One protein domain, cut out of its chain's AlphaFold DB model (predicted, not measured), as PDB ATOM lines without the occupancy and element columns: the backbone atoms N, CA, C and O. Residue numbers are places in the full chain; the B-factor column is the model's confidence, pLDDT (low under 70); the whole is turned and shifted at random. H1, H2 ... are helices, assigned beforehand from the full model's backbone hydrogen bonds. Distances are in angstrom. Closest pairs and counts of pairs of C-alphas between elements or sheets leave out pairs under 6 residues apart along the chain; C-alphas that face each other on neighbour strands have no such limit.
ATOM      1  N   ASN A  34      23.825  26.035  23.372       89.94
ATOM      2  CA  ASN A  34      24.494  27.328  23.283       89.94
ATOM      3  C   ASN A  34      25.246  27.623  24.591       89.94
ATOM      4  O   ASN A  34      24.701  28.216  25.523       89.94
ATOM      5  N   LEU A  35      26.501  27.179  24.648       89.12
ATOM      6  CA  LEU A  35      27.328  27.208  25.854       89.12
ATOM      7  C   LEU A  35      27.533  28.622  26.408       89.12
ATOM      8  O   LEU A  35      27.518  28.784  27.620       89.12
ATOM      9  N   GLY A  36      27.630  29.648  25.555       92.62
ATOM     10  CA  GLY A  36      27.830  31.027  26.018       92.62
ATOM     11  C   GLY A  36      26.638  31.580  26.810       92.62
ATOM     12  O   GLY A  36      26.814  32.280  27.804       92.62
ATOM     13  N   GLU A  37      25.409  31.225  26.425       93.81
ATOM     14  CA  GLU A  37      24.220  31.609  27.200       93.81
ATOM     15  C   GLU A  37      24.081  30.772  28.478       93.81
ATOM     16  O   GLU A  37      23.584  31.265  29.489       93.81
ATOM     17  N   ILE A  38      24.568  29.529  28.482       93.50
ATOM     18  CA  ILE A  38      24.612  28.717  29.702       93.50
ATOM     19  C   ILE A  38      25.646  29.263  30.692       93.50
ATOM     20  O   ILE A  38      25.345  29.373  31.878       93.50
ATOM     21  N   GLU A  39      26.826  29.670  30.230       93.69
ATOM     22  CA  GLU A  39      27.820  30.358  31.062       93.69
ATOM     23  C   GLU A  39      27.230  31.637  31.665       93.69
ATOM     24  O   GLU A  39      27.371  31.892  32.860       93.69
ATOM     25  N   ARG A  40      26.465  32.396  30.872       93.75
ATOM     26  CA  ARG A  40      25.737  33.569  31.364       93.75
ATOM     27  C   ARG A  40      24.701  33.216  32.436       93.75
ATOM     28  O   ARG A  40      24.582  33.945  33.420       93.75
ATOM     29  N   ALA A  41      23.963  32.118  32.267       94.31
ATOM     30  CA  ALA A  41      23.034  31.616  33.280       94.31
ATOM     31  C   ALA A  41      23.758  31.251  34.586       94.31
ATOM     32  O   ALA A  41      23.287  31.613  35.663       94.31
ATOM     33  N   ILE A  42      24.924  30.602  34.499       95.44
ATOM     34  CA  ILE A  42      25.764  30.281  35.661       95.44
ATOM     35  C   ILE A  42      26.225  31.567  36.361       95.44
ATOM     36  O   ILE A  42      26.035  31.687  37.568       95.44
ATOM     37  N   SER A  43      26.722  32.570  35.630       95.38
ATOM     38  CA  SER A  43      27.126  33.853  36.227       95.38
ATOM     39  C   SER A  43      25.973  34.587  36.925       95.38
ATOM     40  O   SER A  43      26.175  35.261  37.937       95.38
ATOM     41  N   PHE A  44      24.741  34.464  36.422       94.50
ATOM     42  CA  PHE A  44      23.573  34.985  37.135       94.50
ATOM     43  C   PHE A  44      23.285  34.202  38.418       94.50
ATOM     44  O   PHE A  44      23.017  34.823  39.448       94.50
ATOM     45  N   LEU A  45      23.406  32.873  38.400       96.19
ATOM     46  CA  LEU A  45      23.265  32.054  39.607       96.19
ATOM     47  C   LEU A  45      24.332  32.366  40.659       96.19
ATOM     48  O   LEU A  45      24.002  32.417  41.842       96.19
ATOM     49  N   GLU A  46      25.571  32.649  40.255       95.88
ATOM     50  CA  GLU A  46      26.634  33.099  41.165       95.88
ATOM     51  C   GLU A  46      26.250  34.389  41.891       95.88
ATOM     52  O   GLU A  46      26.377  34.479  43.113       95.88
ATOM     53  N   LYS A  47      25.703  35.366  41.162       92.44
ATOM     54  CA  LYS A  47      25.252  36.628  41.754       92.44
ATOM     55  C   LYS A  47      24.094  36.419  42.736       92.44
ATOM     56  O   LYS A  47      24.137  36.920  43.858       92.44
ATOM     57  N   ILE A  48      23.087  35.633  42.346       92.56
ATOM     58  CA  ILE A  48      21.953  35.279  43.217       92.56
ATOM     59  C   ILE A  48      22.464  34.584  44.489       92.56
ATOM     60  O   ILE A  48      22.009  34.877  45.596       92.56
ATOM     61  N   LYS A  49      23.436  33.676  44.345       94.12
ATOM     62  CA  LYS A  49      24.072  32.966  45.455       94.12
ATOM     63  C   LYS A  49      24.798  33.916  46.409       94.12
ATOM     64  O   LYS A  49      24.705  33.717  47.622       94.12
ATOM     65  N   GLU A  50      25.509  34.928  45.914       92.00
ATOM     66  CA  GLU A  50      26.159  35.935  46.764       92.00
ATOM     67  C   GLU A  50      25.136  36.727  47.590       92.00
ATOM     68  O   GLU A  50      25.259  36.797  48.820       92.00
ATOM     69  N   ASP A  51      24.090  37.238  46.937       89.44
ATOM     70  CA  ASP A  51      23.025  38.014  47.583       89.44
ATOM     71  C   ASP A  51      22.294  37.176  48.647       89.44
ATOM     72  O   ASP A  51      22.082  37.608  49.788       89.44
ATOM     73  N   LEU A  52      21.974  35.922  48.319       88.44
ATOM     74  CA  LEU A  52      21.360  34.981  49.253       88.44
ATOM     75  C   LEU A  52      22.287  34.567  50.391       88.44
ATOM     76  O   LEU A  52      21.816  34.378  51.508       88.44
ATOM     77  N   SER A  53      23.589  34.440  50.145       89.56
ATOM     78  CA  SER A  53      24.565  34.103  51.186       89.56
ATOM     79  C   SER A  53      24.662  35.205  52.233       89.56
ATOM     80  O   SER A  53      24.792  34.911  53.425       89.56
ATOM     81  N   TYR A  54      24.575  36.469  51.811       86.94
ATOM     82  CA  TYR A  54      24.484  37.599  52.729       86.94
ATOM     83  C   TYR A  54      23.195  37.531  53.557       86.94
ATOM     84  O   TYR A  54      23.252  37.552  54.789       86.94
ATOM     85  N   LEU A  55      22.048  37.342  52.896       84.44
ATOM     86  CA  LEU A  55      20.748  37.264  53.564       84.44
ATOM     87  C   LEU A  55      20.654  36.075  54.538       84.44
ATOM     88  O   LEU A  55      20.148  36.221  55.651       84.44
ATOM     89  N   ALA A  56      21.168  34.905  54.152       86.88
ATOM     90  CA  ALA A  56      21.189  33.699  54.977       86.88
ATOM     91  C   ALA A  56      22.000  33.908  56.259       86.88
ATOM     92  O   ALA A  56      21.548  33.521  57.336       86.88
ATOM     93  N   LYS A  57      23.158  34.577  56.157       85.94
ATOM     94  CA  LYS A  57      23.990  34.939  57.313       85.94
ATOM     95  C   LYS A  57      23.302  35.956  58.219       85.94
ATOM     96  O   LYS A  57      23.358  35.806  59.434       85.94
ATOM     97  N   GLU A  58      22.662  36.973  57.647       84.06
ATOM     98  CA  GLU A  58      22.004  38.033  58.420       84.06
ATOM     99  C   GLU A  58      20.778  37.509  59.181       84.06
ATOM    100  O   GLU A  58      20.586  37.823  60.354       84.06
ATOM    101  N   LYS A  59      19.941  36.702  58.521       81.56
ATOM    102  CA  LYS A  59      18.693  36.194  59.105       81.56
ATOM    103  C   LYS A  59      18.886  34.905  59.902       81.56
ATOM    104  O   LYS A  59      18.053  34.605  60.752       81.56
ATOM    105  N   ASN A  60      19.961  34.158  59.638       81.56
ATOM    106  CA  ASN A  60      20.255  32.852  60.232       81.56
ATOM    107  C   ASN A  60      19.070  31.869  60.124       81.56
ATOM    108  O   ASN A  60      18.642  31.255  61.103       81.56
ATOM    109  N   VAL A  61      18.498  31.757  58.920       81.69
ATOM    110  CA  VAL A  61      17.302  30.942  58.655       81.69
ATOM    111  C   VAL A  61      17.668  29.730  57.807       81.69
ATOM    112  O   VAL A  61      18.240  29.861  56.726       81.69
ATOM    113  N   LYS A  62      17.287  28.538  58.281       85.75
ATOM    114  CA  LYS A  62      17.602  27.247  57.649       85.75
ATOM    115  C   LYS A  62      17.108  27.154  56.203       85.75
ATOM    116  O   LYS A  62      17.794  26.605  55.351       85.75
ATOM    117  N   GLU A  63      15.938  27.714  55.917       86.19
ATOM    118  CA  GLU A  63      15.334  27.734  54.584       86.19
ATOM    119  C   GLU A  63      16.194  28.464  53.549       86.19
ATOM    120  O   GLU A  63      16.234  28.035  52.399       86.19
ATOM    121  N   LEU A  64      16.914  29.519  53.946       87.94
ATOM    122  CA  LEU A  64      17.815  30.238  53.044       87.94
ATOM    123  C   LEU A  64      19.069  29.415  52.720       87.94
ATOM    124  O   LEU A  64      19.579  29.494  51.609       87.94
ATOM    125  N   TYR A  65      19.527  28.566  53.643       91.38
ATOM    126  CA  TYR A  65      20.604  27.612  53.359       91.38
ATOM    127  C   TYR A  65      20.159  26.495  52.413       91.38
ATOM    128  O   TYR A  65      20.916  26.115  51.529       91.38
ATOM    129  N   TYR A  66      18.922  26.007  52.544       92.12
ATOM    130  CA  TYR A  66      18.365  25.059  51.574       92.12
ATOM    131  C   TYR A  66      18.200  25.675  50.184       92.12
ATOM    132  O   TYR A  66      18.384  24.992  49.182       92.12
ATOM    133  N   LEU A  67      17.864  26.964  50.124       92.81
ATOM    134  CA  LEU A  67      17.793  27.701  48.869       92.81
ATOM    135  C   LEU A  67      19.170  27.808  48.196       92.81
ATOM    136  O   LEU A  67      19.278  27.574  46.995       92.81
ATOM    137  N   LEU A  68      20.213  28.116  48.972       93.88
ATOM    138  CA  LEU A  68      21.594  28.150  48.485       93.88
ATOM    139  C   LEU A  68      22.047  26.789  47.948       93.88
ATOM    140  O   LEU A  68      22.584  26.733  46.847       93.88
ATOM    141  N   ASP A  69      21.777  25.706  48.678       95.94
ATOM    142  CA  ASP A  69      22.113  24.340  48.256       95.94
ATOM    143  C   ASP A  69      21.442  23.979  46.919       95.94
ATOM    144  O   ASP A  69      22.094  23.492  45.998       95.94
ATOM    145  N   ALA A  70      20.158  24.318  46.748       96.25
ATOM    146  CA  ALA A  70      19.449  24.093  45.489       96.25
ATOM    147  C   ALA A  70      20.074  24.860  44.303       96.25
ATOM    148  O   ALA A  70      20.177  24.316  43.202       96.25
ATOM    149  N   ILE A  71      20.527  26.098  44.524       96.25
ATOM    150  CA  ILE A  71      21.231  26.894  43.505       96.25
ATOM    151  C   ILE A  71      22.593  26.274  43.169       96.25
ATOM    152  O   ILE A  71      22.931  26.145  41.995       96.25
ATOM    153  N   GLU A  72      23.355  25.836  44.173       96.56
ATOM    154  CA  GLU A  72      24.649  25.176  43.962       96.56
ATOM    155  C   GLU A  72      24.507  23.870  43.172       96.56
ATOM    156  O   GLU A  72      25.297  23.601  42.264       96.56
ATOM    157  N   VAL A  73      23.472  23.076  43.459       96.50
ATOM    158  CA  VAL A  73      23.169  21.860  42.694       96.50
ATOM    159  C   VAL A  73      22.783  22.202  41.252       96.50
ATOM    160  O   VAL A  73      23.243  21.527  40.328       96.50
ATOM    161  N   ALA A  74      21.993  23.258  41.032       95.25
ATOM    162  CA  ALA A  74      21.650  23.710  39.684       95.25
ATOM    163  C   ALA A  74      22.902  24.090  38.879       95.25
ATOM    164  O   ALA A  74      23.084  23.589  37.770       95.25
ATOM    165  N   MET A  75      23.796  24.897  39.462       96.00
ATOM    166  CA  MET A  75      25.068  25.280  38.838       96.00
ATOM    167  C   MET A  75      25.924  24.057  38.508       96.00
ATOM    168  O   MET A  75      26.358  23.900  37.370       96.00
ATOM    169  N   LYS A  76      26.087  23.128  39.459       95.88
ATOM    170  CA  LYS A  76      26.881  21.908  39.258       95.88
ATOM    171  C   LYS A  76      26.375  21.060  38.089       95.88
ATOM    172  O   LYS A  76      27.183  20.501  37.344       95.88
ATOM    173  N   ASN A  77      25.053  20.952  37.929       94.62
ATOM    174  CA  ASN A  77      24.442  20.224  36.813       94.62
ATOM    175  C   ASN A  77      24.710  20.907  35.461       94.62
ATOM    176  O   ASN A  77      24.870  20.213  34.459       94.62
ATOM    177  N   LEU A  78      24.793  22.241  35.428       92.75
ATOM    178  CA  LEU A  78      25.139  22.997  34.220       92.75
ATOM    179  C   LEU A  78      26.635  22.900  33.884       92.75
ATOM    180  O   LEU A  78      26.971  22.726  32.719       92.75
ATOM    181  N   GLU A  79      27.513  22.967  34.889       90.06
ATOM    182  CA  GLU A  79      28.975  22.935  34.722       90.06
ATOM    183  C   GLU A  79      29.522  21.553  34.340       90.06
ATOM    184  O   GLU A  79      30.437  21.460  33.527       90.06
ATOM    185  N   SER A  80      29.002  20.482  34.952       81.00
ATOM    186  CA  SER A  80      29.609  19.148  34.823       81.00
ATOM    187  C   SER A  80      29.274  18.495  33.482       81.00
ATOM    188  O   SER A  80      30.168  18.133  32.725       81.00
ATOM    189  N   ASP A  81      27.976  18.361  33.192       78.69
ATOM    190  CA  ASP A  81      27.475  17.542  32.080       78.69
ATOM    191  C   ASP A  81      26.469  18.288  31.188       78.69
ATOM    192  O   ASP A  81      25.917  17.704  30.252       78.69
ATOM    193  N   LEU A  82      26.204  19.570  31.474       84.50
ATOM    194  CA  LEU A  82      25.088  20.321  30.896       84.50
ATOM    195  C   LEU A  82      23.756  19.547  31.025       84.50
ATOM    196  O   LEU A  82      22.994  19.390  30.068       84.50
ATOM    197  N   ASP A  83      23.463  19.043  32.226       92.56
ATOM    198  CA  ASP A  83      22.220  18.326  32.533       92.56
ATOM    199  C   ASP A  83      21.101  19.334  32.841       92.56
ATOM    200  O   ASP A  83      20.719  19.579  33.991       92.56
ATOM    201  N   ALA A  84      20.603  19.972  31.778       90.81
ATOM    202  CA  ALA A  84      19.572  21.001  31.870       90.81
ATOM    203  C   ALA A  84      18.296  20.529  32.599       90.81
ATOM    204  O   ALA A  84      17.802  21.287  33.435       90.81
ATOM    205  N   PRO A  85      17.765  19.305  32.387       94.25
ATOM    206  CA  PRO A  85      16.623  18.816  33.158       94.25
ATOM    207  C   PRO A  85      16.847  18.836  34.677       94.25
ATOM    208  O   PRO A  85      15.991  19.344  35.404       94.25
ATOM    209  N   LYS A  86      17.999  18.355  35.168       95.44
ATOM    210  CA  LYS A  86      18.303  18.378  36.611       95.44
ATOM    211  C   LYS A  86      18.576  19.781  37.141       95.44
ATOM    212  O   LYS A  86      18.213  20.093  38.279       95.44
ATOM    213  N   ALA A  87      19.204  20.635  36.332       94.81
ATOM    214  CA  ALA A  87      19.396  22.037  36.682       94.81
ATOM    215  C   ALA A  87      18.042  22.737  36.893       94.81
ATOM    216  O   ALA A  87      17.825  23.356  37.931       94.81
ATOM    217  N   LEU A  88      17.095  22.550  35.967       95.31
ATOM    218  CA  LEU A  88      15.745  23.115  36.050       95.31
ATOM    219  C   LEU A  88      14.939  22.569  37.240       95.31
ATOM    220  O   LEU A  88      14.210  23.316  37.885       95.31
ATOM    221  N   GLU A  89      15.073  21.283  37.574       96.12
ATOM    222  CA  GLU A  89      14.438  20.706  38.770       96.12
ATOM    223  C   GLU A  89      14.958  21.352  40.067       96.12
ATOM    224  O   GLU A  89      14.193  21.654  40.993       96.12
ATOM    225  N   SER A  90      16.263  21.615  40.110       96.00
ATOM    226  CA  SER A  90      16.918  22.257  41.249       96.00
ATOM    227  C   SER A  90      16.500  23.730  41.372       96.00
ATOM    228  O   SER A  90      16.192  24.185  42.474       96.00
ATOM    229  N   LEU A  91      16.360  24.451  40.251       94.81
ATOM    230  CA  LEU A  91      15.831  25.823  40.227       94.81
ATOM    231  C   LEU A  91      14.371  25.903  40.683       94.81
ATOM    232  O   LEU A  91      14.041  26.723  41.534       94.81
ATOM    233  N   LYS A  92      13.510  24.979  40.246       94.81
ATOM    234  CA  LYS A  92      12.125  24.904  40.745       94.81
ATOM    235  C   LYS A  92      12.064  24.661  42.249       94.81
ATOM    236  O   LYS A  92      11.215  25.216  42.950       94.81
ATOM    237  N   SER A  93      12.973  23.842  42.771       94.88
ATOM    238  CA  SER A  93      13.092  23.629  44.214       94.88
ATOM    239  C   SER A  93      13.504  24.918  44.935       94.88
ATOM    240  O   SER A  93      12.903  25.260  45.958       94.88
ATOM    241  N   ALA A  94      14.459  25.665  44.375       93.56
ATOM    242  CA  ALA A  94      14.868  26.977  44.866       93.56
ATOM    243  C   ALA A  94      13.691  27.975  44.883       93.56
ATOM    244  O   ALA A  94      13.383  28.567  45.917       93.56
ATOM    245  N   GLU A  95      12.941  28.092  43.791       92.94
ATOM    246  CA  GLU A  95      11.748  28.943  43.706       92.94
ATOM    247  C   GLU A  95      10.708  28.618  44.788       92.94
ATOM    248  O   GLU A  95      10.204  29.512  45.476       92.94
ATOM    249  N   ILE A  96      10.409  27.331  44.997       91.50
ATOM    250  CA  ILE A  96       9.471  26.881  46.035       91.50
ATOM    251  C   ILE A  96       9.971  27.258  47.433       91.50
ATOM    252  O   ILE A  96       9.177  27.687  48.278       91.50
ATOM    253  N   LEU A  97      11.268  27.101  47.701       91.31
ATOM    254  CA  LEU A  97      11.872  27.470  48.982       91.31
ATOM    255  C   LEU A  97      11.793  28.982  49.223       91.31
ATOM    256  O   LEU A  97      11.392  29.400  50.314       91.31
ATOM    257  N   LEU A  98      12.071  29.790  48.199       89.19
ATOM    258  CA  LEU A  98      11.968  31.245  48.258       89.19
ATOM    259  C   LEU A  98      10.520  31.703  48.511       89.19
ATOM    260  O   LEU A  98      10.271  32.527  49.396       89.19
ATOM    261  N   MET A  99       9.545  31.105  47.819       88.25
ATOM    262  CA  MET A  99       8.119  31.364  48.050       88.25
ATOM    263  C   MET A  99       7.692  30.995  49.476       88.25
ATOM    264  O   MET A  99       7.008  31.773  50.146       88.25
ATOM    265  N   ARG A 100       8.112  29.826  49.978       86.75
ATOM    266  CA  ARG A 100       7.816  29.388  51.353       86.75
ATOM    267  C   ARG A 100       8.404  30.338  52.390       86.75
ATOM    268  O   ARG A 100       7.718  30.661  53.362       86.75
ATOM    269  N   TYR A 101       9.639  30.789  52.184       86.00
ATOM    270  CA  TYR A 101      10.292  31.764  53.051       86.00
ATOM    271  C   TYR A 101       9.523  33.096  53.074       86.00
ATOM    272  O   TYR A 101       9.162  33.573  54.151       86.00
ATOM    273  N   ASN A 102       9.164  33.635  51.902       83.88
ATOM    274  CA  ASN A 102       8.385  34.873  51.784       83.88
ATOM    275  C   ASN A 102       7.015  34.766  52.485       83.88
ATOM    276  O   ASN A 102       6.631  35.641  53.259       83.88
ATOM    277  N   LEU A 103       6.287  33.660  52.283       82.12
ATOM    278  CA  LEU A 103       4.982  33.439  52.918       82.12
ATOM    279  C   LEU A 103       5.068  33.332  54.445       82.12
ATOM    280  O   LEU A 103       4.165  33.803  55.136       82.12
ATOM    281  N   ARG A 104       6.131  32.728  54.990       78.06
ATOM    282  CA  ARG A 104       6.346  32.682  56.445       78.06
ATOM    283  C   ARG A 104       6.677  34.055  57.014       78.06
ATOM    284  O   ARG A 104       6.100  34.416  58.032       78.06
ATOM    285  N   GLY A 105       7.527  34.830  56.338       70.31
ATOM    286  CA  GLY A 105       7.844  36.202  56.746       70.31
ATOM    287  C   GLY A 105       6.600  37.091  56.848       70.31
ATOM    288  O   GLY A 105       6.490  37.887  57.774       70.31
ATOM    289  N   ARG A 106       5.619  36.892  55.957       65.62
ATOM    290  CA  ARG A 106       4.344  37.631  55.954       65.62
ATOM    291  C   ARG A 106       3.335  37.178  57.019       65.62
ATOM    292  O   ARG A 106       2.400  37.917  57.289       65.62
ATOM    293  N   ARG A 107       3.483  35.979  57.600       59.84
ATOM    294  CA  ARG A 107       2.590  35.454  58.657       59.84
ATOM    295  C   ARG A 107       3.010  35.848  60.076       59.84
ATOM    296  O   ARG A 107       2.252  35.599  61.004       59.84
ATOM    297  N   SER A 108       4.205  36.411  60.244       53.47
ATOM    298  CA  SER A 108       4.739  36.848  61.543       53.47
ATOM    299  C   SER A 108       4.442  38.324  61.864       53.47
ATOM    300  O   SER A 108       5.091  38.885  62.745       53.47
ATOM    301  N   ILE A 109       3.499  38.947  61.144       44.44
ATOM    302  CA  ILE A 109       2.999  40.322  61.328       44.44
ATOM    303  C   ILE A 109       1.515  40.227  61.679       44.44
ATOM    304  O   ILE A 109       1.084  40.956  62.597       44.44
TER     305      ILE A 109
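What this domain is: This is residues 34 to 109 of the 109 residues of an uncharacterized protein of candidate division MSBL1 archaeon SCGC-AAA382A20 (UniProt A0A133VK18). Three long helices run up and down nearly side by side; H2 packs on both H1 and H3, its centre at the corner of a triangle left open between H1 and H3. Residues 102 to 109 stick out at the end. The 76 printed residues hold three named helices, in the order H1, H2, H3, and no named strand: the class is all helix. The whole is only just compact, close to loose, with a radius of gyration of the C-alphas of 13.3 A, and a rod of 46 by 21 by 16 A.

How they stand to each other: Start at H1, residues 35 to 59; it touches H2, residues 62 to 80, in a hairpin, opposite ways at a shallow tilt of 18 degrees, with the closest C-alphas, Ala 56 and Leu 64, 5.2 A apart. H2 forms a second hairpin with H3, residues 84 to 107: they touch, opposite ways at a shallow tilt of 15 degrees, and the closest C-alphas, Ala 74 and Ala 87, are 4.1 A apart. H1 and H3 are apart. In H1, H2 and H3 every O i to N i+4 pair is within hydrogen-bond range.

Where its parts are: Find C-alpha 35 at (27.328, 27.208, 25.854); from there H1 runs 35.5 A to C-alpha 59. H2 spans 27.0 A. H3 runs 34.9 A to C-alpha 107 at (2.590, 35.454, 58.657).

The domain as a whole: The C-alphas of Asn 34 and Ile 109, the two farthest apart, are 45.6 A apart. The printed part has no cut, and both links are tight. Look for pLDDT under 70 at residues 106 to 109.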